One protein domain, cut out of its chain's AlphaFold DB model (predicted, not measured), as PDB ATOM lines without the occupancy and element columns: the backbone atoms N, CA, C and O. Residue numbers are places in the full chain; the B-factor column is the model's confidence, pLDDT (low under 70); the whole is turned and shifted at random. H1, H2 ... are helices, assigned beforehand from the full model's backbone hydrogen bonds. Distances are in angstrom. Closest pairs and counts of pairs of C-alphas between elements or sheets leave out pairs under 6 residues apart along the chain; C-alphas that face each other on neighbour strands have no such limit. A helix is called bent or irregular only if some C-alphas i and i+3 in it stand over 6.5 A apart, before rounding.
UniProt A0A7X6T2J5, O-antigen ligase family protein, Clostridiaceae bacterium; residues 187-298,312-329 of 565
ATOM      1  N   TYR A 187    -123.410  15.324  38.093       87.06
ATOM      2  CA  TYR A 187    -122.851  16.672  38.038       87.06
ATOM      3  C   TYR A 187    -123.388  17.562  39.162       87.06
ATOM      4  O   TYR A 187    -124.481  17.360  39.693       87.06
ATOM      5  N   ASN A 188    -122.643  18.622  39.472       90.81
ATOM      6  CA  ASN A 188    -123.050  19.657  40.406       90.81
ATOM      7  C   ASN A 188    -122.921  21.049  39.782       90.81
ATOM      8  O   ASN A 188    -121.840  21.541  39.457       90.81
ATOM      9  N   MET A 189    -124.057  21.721  39.618       89.81
ATOM     10  CA  MET A 189    -124.098  23.038  38.983       89.81
ATOM     11  C   MET A 189    -123.344  24.111  39.785       89.81
ATOM     12  O   MET A 189    -122.662  24.941  39.182       89.81
ATOM     13  N   SER A 190    -123.453  24.100  41.118       91.94
ATOM     14  CA  SER A 190    -122.761  25.075  41.975       91.94
ATOM     15  C   SER A 190    -121.248  24.884  41.890       91.94
ATOM     16  O   SER A 190    -120.531  25.853  41.643       91.94
ATOM     17  N   TYR A 191    -120.791  23.629  41.952       95.12
ATOM     18  CA  TYR A 191    -119.390  23.269  41.740       95.12
ATOM     19  C   TYR A 191    -118.859  23.821  40.416       95.12
ATOM     20  O   TYR A 191    -117.838  24.507  40.384       95.12
ATOM     21  N   GLY A 192    -119.583  23.568  39.319       95.81
ATOM     22  CA  GLY A 192    -119.183  24.014  37.988       95.81
ATOM     23  C   GLY A 192    -119.014  25.531  37.892       95.81
ATOM     24  O   GLY A 192    -118.020  26.006  37.340       95.81
ATOM     25  N   TYR A 193    -119.951  26.308  38.448       96.00
ATOM     26  CA  TYR A 193    -119.871  27.773  38.409       96.00
ATOM     27  C   TYR A 193    -118.787  28.357  39.326       96.00
ATOM     28  O   TYR A 193    -118.205  29.392  38.998       96.00
ATOM     29  N   GLU A 194    -118.477  27.708  40.446       97.19
ATOM     30  CA  GLU A 194    -117.374  28.123  41.318       97.19
ATOM     31  C   GLU A 194    -116.016  27.778  40.692       97.19
ATOM     32  O   GLU A 194    -115.110  28.612  40.659       97.19
ATOM     33  N   MET A 195    -115.883  26.581  40.114       98.19
ATOM     34  CA  MET A 195    -114.650  26.159  39.453       98.19
ATOM     35  C   MET A 195    -114.384  26.958  38.168       98.19
ATOM     36  O   MET A 195    -113.234  27.302  37.887       98.19
ATOM     37  N   ILE A 196    -115.418  27.331  37.402       98.50
ATOM     38  CA  ILE A 196    -115.202  28.164  36.211       98.50
ATOM     39  C   ILE A 196    -114.750  29.581  36.580       98.50
ATOM     40  O   ILE A 196    -113.886  30.125  35.894       98.50
ATOM     41  N   LEU A 197    -115.232  30.160  37.690       98.50
ATOM     42  CA  LEU A 197    -114.696  31.426  38.200       98.50
ATOM     43  C   LEU A 197    -113.188  31.307  38.455       98.50
ATOM     44  O   LEU A 197    -112.417  32.141  37.977       98.50
ATOM     45  N   VAL A 198    -112.765  30.250  39.156       98.75
ATOM     46  CA  VAL A 198    -111.347  29.964  39.429       98.75
ATOM     47  C   VAL A 198    -110.549  29.864  38.126       98.75
ATOM     48  O   VAL A 198    -109.503  30.506  37.989       98.75
ATOM     49  N   ALA A 199    -111.063  29.126  37.138       98.69
ATOM     50  CA  ALA A 199    -110.426  28.976  35.835       98.69
ATOM     51  C   ALA A 199    -110.237  30.323  35.118       98.69
ATOM     52  O   ALA A 199    -109.152  30.596  34.592       98.69
ATOM     53  N   LEU A 200    -111.260  31.186  35.124       98.69
ATOM     54  CA  LEU A 200    -111.214  32.507  34.495       98.69
ATOM     55  C   LEU A 200    -110.274  33.469  35.222       98.69
ATOM     56  O   LEU A 200    -109.553  34.235  34.579       98.69
ATOM     57  N   VAL A 201    -110.225  33.414  36.553       98.44
ATOM     58  CA  VAL A 201    -109.292  34.214  37.354       98.44
ATOM     59  C   VAL A 201    -107.852  33.785  37.084       98.44
ATOM     60  O   VAL A 201    -106.996  34.637  36.831       98.44
ATOM     61  N   PHE A 202    -107.573  32.479  37.059       98.38
ATOM     62  CA  PHE A 202    -106.255  31.969  36.682       98.38
ATOM     63  C   PHE A 202    -105.878  32.357  35.258       98.38
ATOM     64  O   PHE A 202    -104.742  32.771  35.051       98.38
ATOM     65  N   LEU A 203    -106.815  32.327  34.306       97.31
ATOM     66  CA  LEU A 203    -106.570  32.795  32.943       97.31
ATOM     67  C   LEU A 203    -106.228  34.287  32.918       97.31
ATOM     68  O   LEU A 203    -105.205  34.680  32.359       97.31
ATOM     69  N   ALA A 204    -107.045  35.122  33.562       95.62
ATOM     70  CA  ALA A 204    -106.839  36.564  33.618       95.62
ATOM     71  C   ALA A 204    -105.466  36.911  34.220       95.62
ATOM     72  O   ALA A 204    -104.712  37.709  33.657       95.62
ATOM     73  N   VAL A 205    -105.099  36.265  35.331       94.81
ATOM     74  CA  VAL A 205    -103.801  36.479  35.983       94.81
ATOM     75  C   VAL A 205    -102.657  35.845  35.188       94.81
ATOM     76  O   VAL A 205    -101.577  36.433  35.130       94.81
ATOM     77  N   ALA A 206    -102.865  34.711  34.513       94.62
ATOM     78  CA  ALA A 206    -101.885  34.125  33.600       94.62
ATOM     79  C   ALA A 206    -101.528  35.100  32.478       94.62
ATOM     80  O   ALA A 206    -100.345  35.264  32.188       94.62
ATOM     81  N   MET A 207    -102.518  35.793  31.912       90.31
ATOM     82  CA  MET A 207    -102.310  36.809  30.877       90.31
ATOM     83  C   MET A 207    -101.622  38.059  31.434       90.31
ATOM     84  O   MET A 207    -100.659  38.546  30.842       90.31
ATOM     85  N   ALA A 208    -102.047  38.545  32.605       88.62
ATOM     86  CA  ALA A 208    -101.459  39.731  33.232       88.62
ATOM     87  C   ALA A 208    -100.007  39.511  33.710       88.62
ATOM     88  O   ALA A 208     -99.143  40.370  33.532       88.62
ATOM     89  N   ARG A 209     -99.715  38.352  34.313       89.38
ATOM     90  CA  ARG A 209     -98.393  37.999  34.873       89.38
ATOM     91  C   ARG A 209     -97.513  37.197  33.929       89.38
ATOM     92  O   ARG A 209     -96.320  37.017  34.197       89.38
ATOM     93  N   ARG A 210     -98.076  36.731  32.815       88.06
ATOM     94  CA  ARG A 210     -97.382  35.928  31.802       88.06
ATOM     95  C   ARG A 210     -96.899  34.610  32.391       88.06
ATOM     96  O   ARG A 210     -95.721  34.262  32.288       88.06
ATOM     97  N   SER A 211     -97.794  33.947  33.117       92.69
ATOM     98  CA  SER A 211     -97.500  32.746  33.893       92.69
ATOM     99  C   SER A 211     -98.059  31.520  33.187       92.69
ATOM    100  O   SER A 211     -99.265  31.285  33.201       92.69
ATOM    101  N   ILE A 212     -97.169  30.708  32.613       94.38
ATOM    102  CA  ILE A 212     -97.553  29.432  31.997       94.38
ATOM    103  C   ILE A 212     -98.182  28.483  33.022       94.38
ATOM    104  O   ILE A 212     -99.143  27.797  32.708       94.38
ATOM    105  N   ARG A 213     -97.710  28.502  34.277       95.88
ATOM    106  CA  ARG A 213     -98.259  27.668  35.357       95.88
ATOM    107  C   ARG A 213     -99.738  27.972  35.598       95.88
ATOM    108  O   ARG A 213    -100.538  27.054  35.680       95.88
ATOM    109  N   LEU A 214    -100.099  29.255  35.653       96.62
ATOM    110  CA  LEU A 214    -101.495  29.669  35.819       96.62
ATOM    111  C   LEU A 214    -102.339  29.377  34.573       96.62
ATOM    112  O   LEU A 214    -103.522  29.097  34.710       96.62
ATOM    113  N   LEU A 215    -101.748  29.392  33.373       97.19
ATOM    114  CA  LEU A 215    -102.449  28.982  32.155       97.19
ATOM    115  C   LEU A 215    -102.808  27.489  32.187       97.19
ATOM    116  O   LEU A 215    -103.931  27.125  31.856       97.19
ATOM    117  N   LEU A 216    -101.876  26.640  32.634       97.38
ATOM    118  CA  LEU A 216    -102.123  25.206  32.813       97.38
ATOM    119  C   LEU A 216    -103.180  24.955  33.899       97.38
ATOM    120  O   LEU A 216    -104.127  24.214  33.664       97.38
ATOM    121  N   LEU A 217    -103.065  25.620  35.056       98.25
ATOM    122  CA  LEU A 217    -104.062  25.516  36.130       98.25
ATOM    123  C   LEU A 217    -105.443  26.020  35.693       98.25
ATOM    124  O   LEU A 217    -106.450  25.461  36.111       98.25
ATOM    125  N   SER A 218    -105.501  27.045  34.841       98.62
ATOM    126  CA  SER A 218    -106.750  27.521  34.244       98.62
ATOM    127  C   SER A 218    -107.403  26.454  33.364       98.62
ATOM    128  O   SER A 218    -108.593  26.198  33.523       98.62
ATOM    129  N   GLY A 219    -106.634  25.791  32.492       98.31
ATOM    130  CA  GLY A 219    -107.141  24.695  31.661       98.31
ATOM    131  C   GLY A 219    -107.612  23.500  32.490       98.31
ATOM    132  O   GLY A 219    -108.692  22.977  32.237       98.31
ATOM    133  N   LEU A 220    -106.854  23.131  33.528       98.44
ATOM    134  CA  LEU A 220    -107.231  22.084  34.483       98.44
ATOM    135  C   LEU A 220    -108.554  22.415  35.189       98.44
ATOM    136  O   LEU A 220    -109.490  21.621  35.152       98.44
ATOM    137  N   ALA A 221    -108.662  23.612  35.770       98.69
ATOM    138  CA  ALA A 221    -109.884  24.072  36.423       98.69
ATOM    139  C   ALA A 221    -111.075  24.110  35.449       98.69
ATOM    140  O   ALA A 221    -112.159  23.650  35.791       98.69
ATOM    141  N   ALA A 222    -110.887  24.592  34.216       98.50
ATOM    142  CA  ALA A 222    -111.945  24.612  33.207       98.50
ATOM    143  C   ALA A 222    -112.389  23.196  32.794       98.50
ATOM    144  O   ALA A 222    -113.586  22.961  32.631       98.50
ATOM    145  N   GLY A 223    -111.452  22.249  32.677       97.69
ATOM    146  CA  GLY A 223    -111.749  20.837  32.418       97.69
ATOM    147  C   GLY A 223    -112.595  20.219  33.524       97.69
ATOM    148  O   GLY A 223    -113.641  19.640  33.243       97.69
ATOM    149  N   MET A 224    -112.208  20.432  34.786       97.50
ATOM    150  CA  MET A 224    -112.983  19.978  35.946       97.50
ATOM    151  C   MET A 224    -114.361  20.649  36.013       97.50
ATOM    152  O   MET A 224    -115.354  19.981  36.286       97.50
ATOM    153  N   ALA A 225    -114.446  21.952  35.723       97.50
ATOM    154  CA  ALA A 225    -115.709  22.688  35.715       97.50
ATOM    155  C   ALA A 225    -116.700  22.143  34.678       97.50
ATOM    156  O   ALA A 225    -117.889  22.067  34.969       97.50
ATOM    157  N   ILE A 226    -116.232  21.773  33.480       95.75
ATOM    158  CA  ILE A 226    -117.079  21.191  32.427       95.75
ATOM    159  C   ILE A 226    -117.457  19.749  32.757       95.75
ATOM    160  O   ILE A 226    -118.610  19.371  32.552       95.75
ATOM    161  N   PHE A 227    -116.507  18.965  33.270       94.81
ATOM    162  CA  PHE A 227    -116.726  17.552  33.546       94.81
ATOM    163  C   PHE A 227    -117.714  17.335  34.698       94.81
ATOM    164  O   PHE A 227    -118.727  16.665  34.521       94.81
ATOM    165  N   TYR A 228    -117.440  17.949  35.852       93.62
ATOM    166  CA  TYR A 228    -118.238  17.802  37.072       93.62
ATOM    167  C   TYR A 228    -119.381  18.816  37.182       93.62
ATOM    168  O   TYR A 228    -120.217  18.718  38.077       93.62
ATOM    169  N   GLY A 229    -119.406  19.837  36.326       93.00
ATOM    170  CA  GLY A 229    -120.417  20.888  36.341       93.00
ATOM    171  C   GLY A 229    -121.502  20.724  35.282       93.00
ATOM    172  O   GLY A 229    -121.532  19.788  34.490       93.00
ATOM    173  N   SER A 230    -122.428  21.682  35.262       90.62
ATOM    174  CA  SER A 230    -123.459  21.750  34.219       90.62
ATOM    175  C   SER A 230    -122.912  22.355  32.921       90.62
ATOM    176  O   SER A 230    -122.077  23.258  32.983       90.62
ATOM    177  N   ARG A 231    -123.503  22.021  31.765       90.00
ATOM    178  CA  ARG A 231    -123.197  22.647  30.456       90.00
ATOM    179  C   ARG A 231    -123.215  24.185  30.450       90.00
ATOM    180  O   ARG A 231    -122.552  24.816  29.631       90.00
ATOM    181  N   GLY A 232    -123.934  24.808  31.390       91.00
ATOM    182  CA  GLY A 232    -124.000  26.264  31.544       91.00
ATOM    183  C   GLY A 232    -122.653  26.946  31.820       91.00
ATOM    184  O   GLY A 232    -122.521  28.135  31.537       91.00
ATOM    185  N   VAL A 233    -121.632  26.221  32.300       95.25
ATOM    186  CA  VAL A 233    -120.284  26.774  32.555       95.25
ATOM    187  C   VAL A 233    -119.542  27.190  31.280       95.25
ATOM    188  O   VAL A 233    -118.652  28.038  31.332       95.25
ATOM    189  N   ILE A 234    -119.933  26.643  30.124       95.44
ATOM    190  CA  ILE A 234    -119.348  26.994  28.822       95.44
ATOM    191  C   ILE A 234    -119.637  28.460  28.486       95.44
ATOM    192  O   ILE A 234    -118.800  29.133  27.886       95.44
ATOM    193  N   LEU A 235    -120.790  28.984  28.907       95.81
ATOM    194  CA  LEU A 235    -121.205  30.339  28.567       95.81
ATOM    195  C   LEU A 235    -120.306  31.414  29.212       95.81
ATOM    196  O   LEU A 235    -119.799  32.250  28.463       95.81
ATOM    197  N   PRO A 236    -120.006  31.391  30.530       98.00
ATOM    198  CA  PRO A 236    -118.979  32.260  31.109       98.00
ATOM    199  C   PRO A 236    -117.603  32.124  30.449       98.00
ATOM    200  O   PRO A 236    -116.931  33.133  30.237       98.00
ATOM    201  N   LEU A 237    -117.187  30.907  30.077       98.06
ATOM    202  CA  LEU A 237    -115.898  30.671  29.420       98.06
ATOM    203  C   LEU A 237    -115.823  31.331  28.039       98.06
ATOM    204  O   LEU A 237    -114.877  32.065  27.742       98.06
ATOM    205  N   ALA A 238    -116.847  31.109  27.214       97.81
ATOM    206  CA  ALA A 238    -116.970  31.695  25.886       97.81
ATOM    207  C   ALA A 238    -117.101  33.223  25.958       97.81
ATOM    208  O   ALA A 238    -116.411  33.938  25.229       97.81
ATOM    209  N   ALA A 239    -117.924  33.732  26.883       98.12
ATOM    210  CA  ALA A 239    -118.081  35.163  27.118       98.12
ATOM    211  C   ALA A 239    -116.751  35.810  27.527       98.12
ATOM    212  O   ALA A 239    -116.379  36.840  26.966       98.12
ATOM    213  N   PHE A 240    -115.992  35.191  28.438       98.25
ATOM    214  CA  PHE A 240    -114.673  35.689  28.821       98.25
ATOM    215  C   PHE A 240    -113.719  35.720  27.630       98.25
ATOM    216  O   PHE A 240    -113.108  36.755  27.381       98.25
ATOM    217  N   ALA A 241    -113.600  34.623  26.873       97.50
ATOM    218  CA  ALA A 241    -112.714  34.548  25.714       97.50
ATOM    219  C   ALA A 241    -113.049  35.628  24.671       97.50
ATOM    220  O   ALA A 241    -112.153  36.343  24.212       97.50
ATOM    221  N   PHE A 242    -114.336  35.805  24.358       96.94
ATOM    222  CA  PHE A 242    -114.817  36.842  23.449       96.94
ATOM    223  C   PHE A 242    -114.476  38.248  23.958       96.94
ATOM    224  O   PHE A 242    -113.774  39.002  23.283       96.94
ATOM    225  N   LEU A 243    -114.900  38.594  25.177       96.88
ATOM    226  CA  LEU A 243    -114.672  39.918  25.765       96.88
ATOM    227  C   LEU A 243    -113.178  40.222  25.934       96.88
ATOM    228  O   LEU A 243    -112.738  41.346  25.685       96.88
ATOM    229  N   PHE A 244    -112.376  39.224  26.300       95.75
ATOM    230  CA  PHE A 244    -110.925  39.324  26.400       95.75
ATOM    231  C   PHE A 244    -110.283  39.633  25.045       95.75
ATOM    232  O   PHE A 244    -109.482  40.568  24.935       95.75
ATOM    233  N   LEU A 245    -110.657  38.900  23.992       94.44
ATOM    234  CA  LEU A 245    -110.156  39.137  22.639       94.44
ATOM    235  C   LEU A 245    -110.624  40.482  22.074       94.44
ATOM    236  O   LEU A 245    -109.854  41.135  21.367       94.44
ATOM    237  N   CYS A 246    -111.837  40.924  22.398       93.00
ATOM    238  CA  CYS A 246    -112.367  42.211  21.963       93.00
ATOM    239  C   CYS A 246    -111.711  43.380  22.706       93.00
ATOM    240  O   CYS A 246    -111.145  44.266  22.073       93.00
ATOM    241  N   PHE A 247    -111.751  43.405  24.035       91.94
ATOM    242  CA  PHE A 247    -111.463  44.625  24.795       91.94
ATOM    243  C   PHE A 247    -110.056  44.680  25.388       91.94
ATOM    244  O   PHE A 247    -109.493  45.770  25.522       91.94
ATOM    245  N   TRP A 248    -109.466  43.534  25.731       91.50
ATOM    246  CA  TRP A 248    -108.148  43.492  26.368       91.50
ATOM    247  C   TRP A 248    -107.023  43.250  25.362       91.50
ATOM    248  O   TRP A 248    -106.025  43.974  25.330       91.50
ATOM    249  N   SER A 249    -107.202  42.263  24.490       86.94
ATOM    250  CA  SER A 249    -106.201  41.833  23.522       86.94
ATOM    251  C   SER A 249    -105.897  42.918  22.480       86.94
ATOM    252  O   SER A 249    -106.727  43.232  21.624       86.94
ATOM    253  N   GLY A 250    -104.702  43.512  22.549       81.00
ATOM    254  CA  GLY A 250    -104.293  44.624  21.677       81.00
ATOM    255  C   GLY A 250    -104.939  45.973  22.024       81.00
ATOM    256  O   GLY A 250    -104.881  46.896  21.219       81.00
ATOM    257  N   GLY A 251    -105.593  46.097  23.186       80.50
ATOM    258  CA  GLY A 251    -106.125  47.368  23.698       80.50
ATOM    259  C   GLY A 251    -107.265  47.999  22.887       80.50
ATOM    260  O   GLY A 251    -107.657  49.127  23.171       80.50
ATOM    261  N   SER A 252    -107.804  47.307  21.879       78.94
ATOM    262  CA  SER A 252    -108.898  47.800  21.042       78.94
ATOM    263  C   SER A 252    -109.742  46.657  20.490       78.94
ATOM    264  O   SER A 252    -109.217  45.608  20.102       78.94
ATOM    265  N   TRP A 253    -111.045  46.913  20.367       82.62
ATOM    266  CA  TRP A 253    -111.994  46.027  19.691       82.62
ATOM    267  C   TRP A 253    -111.760  45.944  18.179       82.62
ATOM    268  O   TRP A 253    -112.075  44.927  17.568       82.62
ATOM    269  N   LYS A 254    -111.140  46.968  17.574       86.00
ATOM    270  CA  LYS A 254    -110.836  46.988  16.139       86.00
ATOM    271  C   LYS A 254    -109.656  46.071  15.812       86.00
ATOM    272  O   LYS A 254    -108.616  46.102  16.477       86.00
ATOM    273  N   ILE A 255    -109.787  45.304  14.733       86.56
ATOM    274  CA  ILE A 255    -108.699  44.490  14.189       86.56
ATOM    275  C   ILE A 255    -107.851  45.382  13.276       86.56
ATOM    276  O   ILE A 255    -108.268  45.757  12.187       86.56
ATOM    277  N   LYS A 256    -106.655  45.747  13.745       89.75
ATOM    278  CA  LYS A 256    -105.630  46.462  12.967       89.75
ATOM    279  C   LYS A 256    -104.420  45.558  12.760       89.75
ATOM    280  O   LYS A 256    -104.148  44.715  13.615       89.75
ATOM    281  N   LYS A 257    -103.649  45.776  11.689       87.00
ATOM    282  CA  LYS A 257    -102.421  45.010  11.384       87.00
ATOM    283  C   LYS A 257    -101.436  44.983  12.565       87.00
ATOM    284  O   LYS A 257    -100.846  43.944  12.849       87.00
ATOM    285  N   GLU A 258    -101.333  46.094  13.293       85.56
ATOM    286  CA  GLU A 258    -100.511  46.252  14.504       85.56
ATOM    287  C   GLU A 258    -100.966  45.341  15.659       85.56
ATOM    288  O   GLU A 258    -100.146  44.702  16.318       85.56
ATOM    289  N   ASN A 259    -102.281  45.208  15.857       89.56
ATOM    290  CA  ASN A 259    -102.871  44.427  16.948       89.56
ATOM    291  C   ASN A 259    -103.109  42.960  16.582       89.56
ATOM    292  O   ASN A 259    -103.266  42.127  17.475       89.56
ATOM    293  N   LEU A 260    -103.124  42.624  15.290       90.19
ATOM    294  CA  LEU A 260    -103.408  41.277  14.798       90.19
ATOM    295  C   LEU A 260    -102.421  40.250  15.366       90.19
ATOM    296  O   LEU A 260    -102.839  39.195  15.832       90.19
ATOM    297  N   LYS A 261    -101.125  40.588  15.421       90.75
ATOM    298  CA  LYS A 261    -100.093  39.715  16.010       90.75
ATOM    299  C   LYS A 261    -100.334  39.456  17.502       90.75
ATOM    300  O   LYS A 261    -100.121  38.341  17.968       90.75
ATOM    301  N   ILE A 262    -100.783  40.465  18.251       90.31
ATOM    302  CA  ILE A 262    -101.092  40.334  19.685       90.31
ATOM    303  C   ILE A 262    -102.343  39.469  19.872       90.31
ATOM    304  O   ILE A 262    -102.323  38.534  20.671       90.31
ATOM    305  N   LYS A 263    -103.404  39.728  19.095       92.50
ATOM    306  CA  LYS A 263    -104.636  38.930  19.127       92.50
ATOM    307  C   LYS A 263    -104.386  37.468  18.764       92.50
ATOM    308  O   LYS A 263    -104.874  36.597  19.474       92.50
ATOM    309  N   ALA A 264    -103.565  37.200  17.749       92.25
ATOM    310  CA  ALA A 264    -103.177  35.844  17.370       92.25
ATOM    311  C   ALA A 264    -102.432  35.111  18.500       92.25
ATOM    312  O   ALA A 264    -102.768  33.973  18.804       92.25
ATOM    313  N   ARG A 265    -101.480  35.762  19.187       91.44
ATOM    314  CA  ARG A 265    -100.787  35.152  20.342       91.44
ATOM    315  C   ARG A 265    -101.741  34.801  21.477       91.44
ATOM    316  O   ARG A 265    -101.656  33.717  22.044       91.44
ATOM    317  N   HIS A 266    -102.669  35.698  21.789       93.50
ATOM    318  CA  HIS A 266    -103.687  35.437  22.801       93.50
ATOM    319  C   HIS A 266    -104.655  34.324  22.389       93.50
ATOM    320  O   HIS A 266    -105.025  33.516  23.233       93.50
ATOM    321  N   LEU A 267    -105.011  34.227  21.105       95.06
ATOM    322  CA  LEU A 267    -105.798  33.109  20.585       95.06
ATOM    323  C   LEU A 267    -105.044  31.780  20.725       95.06
ATOM    324  O   LEU A 267    -105.628  30.796  21.158       95.06
ATOM    325  N   VAL A 268    -103.738  31.765  20.447       95.31
ATOM    326  CA  VAL A 268    -102.875  30.593  20.674       95.31
ATOM    327  C   VAL A 268    -102.815  30.225  22.160       95.31
ATOM    328  O   VAL A 268    -102.860  29.047  22.501       95.31
ATOM    329  N   ALA A 269    -102.767  31.206  23.064       94.50
ATOM    330  CA  ALA A 269    -102.804  30.942  24.501       94.50
ATOM    331  C   ALA A 269    -104.162  30.380  24.965       94.50
ATOM    332  O   ALA A 269    -104.193  29.470  25.792       94.50
ATOM    333  N   LEU A 270    -105.274  30.874  24.408       96.75
ATOM    334  CA  LEU A 270    -106.608  30.308  24.632       96.75
ATOM    335  C   LEU A 270    -106.704  28.880  24.083       96.75
ATOM    336  O   LEU A 270    -107.189  28.002  24.787       96.75
ATOM    337  N   ALA A 271    -106.182  28.621  22.882       97.00
ATOM    338  CA  ALA A 271    -106.133  27.280  22.301       97.00
ATOM    339  C   ALA A 271    -105.301  26.313  23.160       97.00
ATOM    340  O   ALA A 271    -105.710  25.178  23.379       97.00
ATOM    341  N   ALA A 272    -104.173  26.771  23.713       96.62
ATOM    342  CA  ALA A 272    -103.375  25.980  24.648       96.62
ATOM    343  C   ALA A 272    -104.134  25.674  25.952       96.62
ATOM    344  O   ALA A 272    -104.050  24.559  26.458       96.62
ATOM    345  N   MET A 273    -104.901  26.633  26.483       97.19
ATOM    346  CA  MET A 273    -105.770  26.394  27.640       97.19
ATOM    347  C   MET A 273    -106.861  25.361  27.320       97.19
ATOM    348  O   MET A 273    -107.053  24.430  28.099       97.19
ATOM    349  N   VAL A 274    -107.509  25.471  26.155       97.62
ATOM    350  CA  VAL A 274    -108.516  24.504  25.685       97.62
ATOM    351  C   VAL A 274    -107.909  23.111  25.508       97.62
ATOM    352  O   VAL A 274    -108.527  22.129  25.900       97.62
ATOM    353  N   LEU A 275    -106.681  23.001  24.996       97.75
ATOM    354  CA  LEU A 275    -105.990  21.714  24.905       97.75
ATOM    355  C   LEU A 275    -105.807  21.071  26.289       97.75
ATOM    356  O   LEU A 275    -106.067  19.885  26.449       97.75
ATOM    357  N   VAL A 276    -105.405  21.845  27.302       98.12
ATOM    358  CA  VAL A 276    -105.265  21.344  28.684       98.12
ATOM    359  C   VAL A 276    -106.611  20.952  29.284       98.12
ATOM    360  O   VAL A 276    -106.696  19.937  29.969       98.12
ATOM    361  N   LEU A 277    -107.662  21.716  28.999       97.56
ATOM    362  CA  LEU A 277    -109.035  21.382  29.368       97.56
ATOM    363  C   LEU A 277    -109.444  20.028  28.775       97.56
ATOM    364  O   LEU A 277    -109.903  19.161  29.514       97.56
ATOM    365  N   VAL A 278    -109.217  19.803  27.477       96.75
ATOM    366  CA  VAL A 278    -109.531  18.519  26.825       96.75
ATOM    367  C   VAL A 278    -108.686  17.389  27.412       96.75
ATOM    368  O   VAL A 278    -109.231  16.349  27.765       96.75
ATOM    369  N   MET A 279    -107.378  17.596  27.606       97.12
ATOM    370  CA  MET A 279    -106.514  16.609  28.272       97.12
ATOM    371  C   MET A 279    -106.986  16.293  29.695       97.12
ATOM    372  O   MET A 279    -106.856  15.161  30.150       97.12
ATOM    373  N   THR A 280    -107.554  17.268  30.404       96.69
ATOM    374  CA  THR A 280    -108.106  17.044  31.742       96.69
ATOM    375  C   THR A 280    -109.282  16.075  31.688       96.69
ATOM    376  O   THR A 280    -109.306  15.111  32.447       96.69
ATOM    377  N   ILE A 281    -110.211  16.301  30.759       94.62
ATOM    378  CA  ILE A 281    -111.399  15.460  30.571       94.62
ATOM    379  C   ILE A 281    -111.016  14.054  30.094       94.62
ATOM    380  O   ILE A 281    -111.533  13.074  30.616       94.62
ATOM    381  N   VAL A 282    -110.107  13.950  29.122       94.50
ATOM    382  CA  VAL A 282    -109.779  12.678  28.452       94.50
ATOM    383  C   VAL A 282    -108.756  11.843  29.226       94.50
ATOM    384  O   VAL A 282    -108.786  10.623  29.139       94.50
ATOM    385  N   LEU A 283    -107.834  12.470  29.964       95.06
ATOM    386  CA  LEU A 283    -106.719  11.766  30.613       95.06
ATOM    387  C   LEU A 283    -106.759  11.880  32.137       95.06
ATOM    388  O   LEU A 283    -106.700  10.867  32.827       95.06
ATOM    389  N   ILE A 284    -106.843  13.101  32.676       94.38
ATOM    390  CA  ILE A 284    -106.659  13.333  34.119       94.38
ATOM    391  C   ILE A 284    -107.836  12.786  34.924       94.38
ATOM    392  O   ILE A 284    -107.617  12.134  35.943       94.38
ATOM    393  N   VAL A 285    -109.069  13.041  34.485       93.38
ATOM    394  CA  VAL A 285    -110.263  12.553  35.179       93.38
ATOM    395  C   VAL A 285    -110.324  11.017  35.161       93.38
ATOM    396  O   VAL A 285    -110.388  10.442  36.248       93.38
ATOM    397  N   PRO A 286    -110.191  10.326  34.008       92.75
ATOM    398  CA  PRO A 286    -110.139   8.864  33.987       92.75
ATOM    399  C   PRO A 286    -109.000   8.285  34.829       92.75
ATOM    400  O   PRO A 286    -109.219   7.343  35.581       92.75
ATOM    401  N   LEU A 287    -107.804   8.884  34.779       92.44
ATOM    402  CA  LEU A 287    -106.682   8.453  35.613       92.44
ATOM    403  C   LEU A 287    -106.999   8.596  37.106       92.44
ATOM    404  O   LEU A 287    -106.690   7.705  37.891       92.44
ATOM    405  N   THR A 288    -107.622   9.709  37.503       90.00
ATOM    406  CA  THR A 288    -108.013   9.951  38.898       90.00
ATOM    407  C   THR A 288    -109.035   8.915  39.355       90.00
ATOM    408  O   THR A 288    -108.881   8.367  40.441       90.00
ATOM    409  N   ARG A 289    -110.015   8.582  38.509       88.75
ATOM    410  CA  ARG A 289    -110.988   7.512  38.762       88.75
ATOM    411  C   ARG A 289    -110.316   6.161  38.954       88.75
ATOM    412  O   ARG A 289    -110.505   5.546  39.991       88.75
ATOM    413  N   SER A 290    -109.451   5.747  38.028       90.19
ATOM    414  CA  SER A 290    -108.726   4.474  38.150       90.19
ATOM    415  C   SER A 290    -107.878   4.396  39.424       90.19
ATOM    416  O   SER A 290    -107.775   3.336  40.034       90.19
ATOM    417  N   LEU A 291    -107.279   5.515  39.848       89.12
ATOM    418  CA  LEU A 291    -106.538   5.586  41.108       89.12
ATOM    419  C   LEU A 291    -107.457   5.473  42.327       89.12
ATOM    420  O   LEU A 291    -107.101   4.789  43.280       89.12
ATOM    421  N   VAL A 292    -108.618   6.132  42.312       87.69
ATOM    422  CA  VAL A 292    -109.612   6.018  43.387       87.69
ATOM    423  C   VAL A 292    -110.116   4.580  43.483       87.69
ATOM    424  O   VAL A 292    -110.111   4.026  44.578       87.69
ATOM    425  N   ASP A 293    -110.438   3.951  42.356       84.75
ATOM    426  CA  ASP A 293    -110.960   2.579  42.280       84.75
ATOM    427  C   ASP A 293    -109.965   1.555  42.809       84.75
ATOM    428  O   ASP A 293    -110.348   0.595  43.467       84.75
ATOM    429  N   TRP A 294    -108.674   1.794  42.585       85.38
ATOM    430  CA  TRP A 294    -107.611   0.980  43.160       85.38
ATOM    431  C   TRP A 294    -107.525   1.098  44.693       85.38
ATOM    432  O   TRP A 294    -107.125   0.148  45.363       85.38
ATOM    433  N   ILE A 295    -107.891   2.254  45.257       85.81
ATOM    434  CA  ILE A 295    -107.843   2.518  46.704       85.81
ATOM    435  C   ILE A 295    -109.130   2.060  47.402       85.81
ATOM    436  O   ILE A 295    -109.093   1.748  48.593       85.81
ATOM    437  N   GLN A 296    -110.269   2.043  46.706       77.06
ATOM    438  CA  GLN A 296    -111.543   1.657  47.302       77.06
ATOM    439  C   GLN A 296    -111.575   0.156  47.604       77.06
ATOM    440  O   GLN A 296    -111.475  -0.658  46.687       77.06
ATOM    441  N   PRO A 297    -111.772  -0.247  48.871       63.66
ATOM    442  CA  PRO A 297    -112.078  -1.632  49.177       63.66
ATOM    443  C   PRO A 297    -113.390  -2.001  48.494       63.66
ATOM    444  O   PRO A 297    -114.375  -1.268  48.594       63.66
ATOM    445  N   THR A 298    -113.426  -3.148  47.827       64.00
ATOM    446  CA  THR A 298    -114.676  -3.730  47.351       64.00
ATOM    447  C   THR A 298    -115.528  -4.079  48.573       64.00
ATOM    448  O   THR A 298    -115.321  -5.112  49.208       64.00
ATOM    449  N   ASP A 312    -124.402   5.070  35.500       57.25
ATOM    450  CA  ASP A 312    -124.501   6.448  34.979       57.25
ATOM    451  C   ASP A 312    -123.312   7.354  35.398       57.25
ATOM    452  O   ASP A 312    -123.485   8.492  35.847       57.25
ATOM    453  N   ASP A 313    -122.077   6.861  35.265       59.38
ATOM    454  CA  ASP A 313    -120.838   7.556  35.680       59.38
ATOM    455  C   ASP A 313    -120.294   8.564  34.631       59.38
ATOM    456  O   ASP A 313    -119.207   9.152  34.791       59.38
ATOM    457  N   GLU A 314    -121.032   8.789  33.542       70.19
ATOM    458  CA  GLU A 314    -120.640   9.694  32.461       70.19
ATOM    459  C   GLU A 314    -120.936  11.168  32.782       70.19
ATOM    460  O   GLU A 314    -121.957  11.540  33.369       70.19
ATOM    461  N   SER A 315    -120.017  12.060  32.391       79.69
ATOM    462  CA  SER A 315    -120.242  13.502  32.521       79.69
ATOM    463  C   SER A 315    -121.443  13.903  31.673       79.69
ATOM    464  O   SER A 315    -121.385  13.827  30.446       79.69
ATOM    465  N   ARG A 316    -122.492  14.437  32.310       80.62
ATOM    466  CA  ARG A 316    -123.709  14.890  31.619       80.62
ATOM    467  C   ARG A 316    -123.413  15.830  30.450       80.62
ATOM    468  O   ARG A 316    -124.062  15.758  29.414       80.62
ATOM    469  N   THR A 317    -122.463  16.752  30.609       82.62
ATOM    470  CA  THR A 317    -122.126  17.697  29.534       82.62
ATOM    471  C   THR A 317    -121.504  16.968  28.346       82.62
ATOM    472  O   THR A 317    -121.878  17.250  27.212       82.62
ATOM    473  N   VAL A 318    -120.593  16.025  28.601       82.62
ATOM    474  CA  VAL A 318    -119.960  15.214  27.550       82.62
ATOM    475  C   VAL A 318    -121.001  14.337  26.863       82.62
ATOM    476  O   VAL A 318    -121.087  14.373  25.642       82.62
ATOM    477  N   GLN A 319    -121.846  13.661  27.640       85.19
ATOM    478  CA  GLN A 319    -122.930  12.821  27.141       85.19
ATOM    479  C   GLN A 319    -123.873  13.612  26.224       85.19
ATOM    480  O   GLN A 319    -124.019  13.264  25.063       85.19
ATOM    481  N   THR A 320    -124.354  14.790  26.640       84.94
ATOM    482  CA  THR A 320    -125.210  15.621  25.761       84.94
ATOM    483  C   THR A 320    -124.523  16.089  24.472       84.94
ATOM    484  O   THR A 320    -125.202  16.418  23.504       84.94
ATOM    485  N   ILE A 321    -123.187  16.176  24.439       85.69
ATOM    486  CA  ILE A 321    -122.447  16.473  23.203       85.69
ATOM    487  C   ILE A 321    -122.398  15.232  22.311       85.69
ATOM    488  O   ILE A 321    -122.613  15.355  21.107       85.69
ATOM    489  N   VAL A 322    -122.114  14.067  22.896       86.50
ATOM    490  CA  VAL A 322    -122.058  12.777  22.196       86.50
ATOM    491  C   VAL A 322    -123.426  12.414  21.612       86.50
ATOM    492  O   VAL A 322    -123.500  12.044  20.444       86.50
ATOM    493  N   ASP A 323    -124.495  12.637  22.373       87.06
ATOM    494  CA  ASP A 323    -125.876  12.321  21.991       87.06
ATOM    495  C   ASP A 323    -126.473  13.337  21.000       87.06
ATOM    496  O   ASP A 323    -127.581  13.160  20.503       87.06
ATOM    497  N   GLY A 324    -125.769  14.437  20.704       84.88
ATOM    498  CA  GLY A 324    -126.269  15.510  19.836       84.88
ATOM    499  C   GLY A 324    -127.312  16.432  20.488       84.88
ATOM    500  O   GLY A 324    -127.691  17.442  19.895       84.88
ATOM    501  N   GLU A 325    -127.708  16.171  21.736       85.56
ATOM    502  CA  GLU A 325    -128.707  16.935  22.501       85.56
ATOM    503  C   GLU A 325    -128.165  18.249  23.111       85.56
ATOM    504  O   GLU A 325    -128.841  18.964  23.864       85.56
ATOM    505  N   PHE A 326    -126.914  18.613  22.816       80.25
ATOM    506  CA  PHE A 326    -126.236  19.753  23.437       80.25
ATOM    507  C   PHE A 326    -127.014  21.070  23.290       80.25
ATOM    508  O   PHE A 326    -127.057  21.875  24.227       80.25
ATOM    509  N   PHE A 327    -127.652  21.273  22.135       78.81
ATOM    510  CA  PHE A 327    -128.433  22.472  21.828       78.81
ATOM    511  C   PHE A 327    -129.911  22.365  22.216       78.81
ATOM    512  O   PHE A 327    -130.639  23.353  22.081       78.81
ATOM    513  N   GLU A 328    -130.363  21.223  22.736       80.62
ATOM    514  CA  GLU A 328    -131.773  21.047  23.055       80.62
ATOM    515  C   GLU A 328    -132.214  21.922  24.241       80.62
ATOM    516  O   GLU A 328    -131.561  21.964  25.306       80.62
ATOM    517  N   PRO A 329    -133.335  22.654  24.086       73.19
ATOM    518  CA  PRO A 329    -133.858  23.514  25.129       73.19
ATOM    519  C   PRO A 329    -134.407  22.657  26.271       73.19
ATOM    520  O   PRO A 329    -135.435  22.007  26.143       73.19
TER     521      PRO A 329
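AT A GLANCE: This is residues 187 to 298 and 312 to 329 of the 565 residues of the protein "O-antigen ligase family protein" of Clostridiaceae bacterium (UniProt A0A7X6T2J5). Two helical hairpins, H1 with H2 and H3 with H4a, pack together, H4a crossing H2 steeply; residues 286 to 298, of which 286 to 295 belong to H4, stick out. Short H5 packs on residues 226 to 227 of H2. The printed part has 130 residues with five named helices, H1 to H5 in order, and no named strand: all helix. It is only just compact, close to loose, with a radius of gyration of the C-alphas of 16.6 A, and elongated, spanning 61 by 36 by 22 A.

IN THESE COORDINATES: H1, residues 189 to 209, runs 30.0 A from C-alpha 189 at (-124.098, 23.038, 38.983). H2 is residues 212 to 228, 24.3 A. H3, residues 231 to 251, 30.8 A, is irregular, C-alphas 247 and 250 being 7.8 A apart. H4, residues 257 to 295, was assigned as one helix by its hydrogen bonds but is bent: C-alphas 282 and 285 are 6.7 A apart. Its arms are H4a, residues 257 to 282, 37.3 A, irregular with C-alphas 258 and 261 6.7 A apart, and H4b, residues 285 to 295, 15.5 A. H5, residues 316 to 322, ends at (-122.058, 12.777, 22.196).

HOW THE PARTS SIT: H1, H2 and H3 form an up-and-down bundle, each running against the one before. H2, the hub, touches H1 at a shallow tilt of 14 degrees, closest C-alphas Ala 199 and Ser 218, 4.3 A. H2 touches residues 269 to 281 of H4a at a steep tilt of 51 degrees, closest C-alphas Gly 223 and Leu 277, 4.1 A. H4b touches no helix. Every O i to N i+4 pair is within hydrogen-bond range in H1, H2, H4b and H5, against 12 of 17 in H3 and 20 of 22 in H4a.

THE WHOLE: The farthest C-alphas, Lys 257 and Thr 298, are 61.8 A apart. Residues 299 to 311 are cut out, with 18.8 A between C-alphas 298 and 312. The links printed whole are tight. Residues 297 to 298 and 312 to 313 have pLDDT under 70.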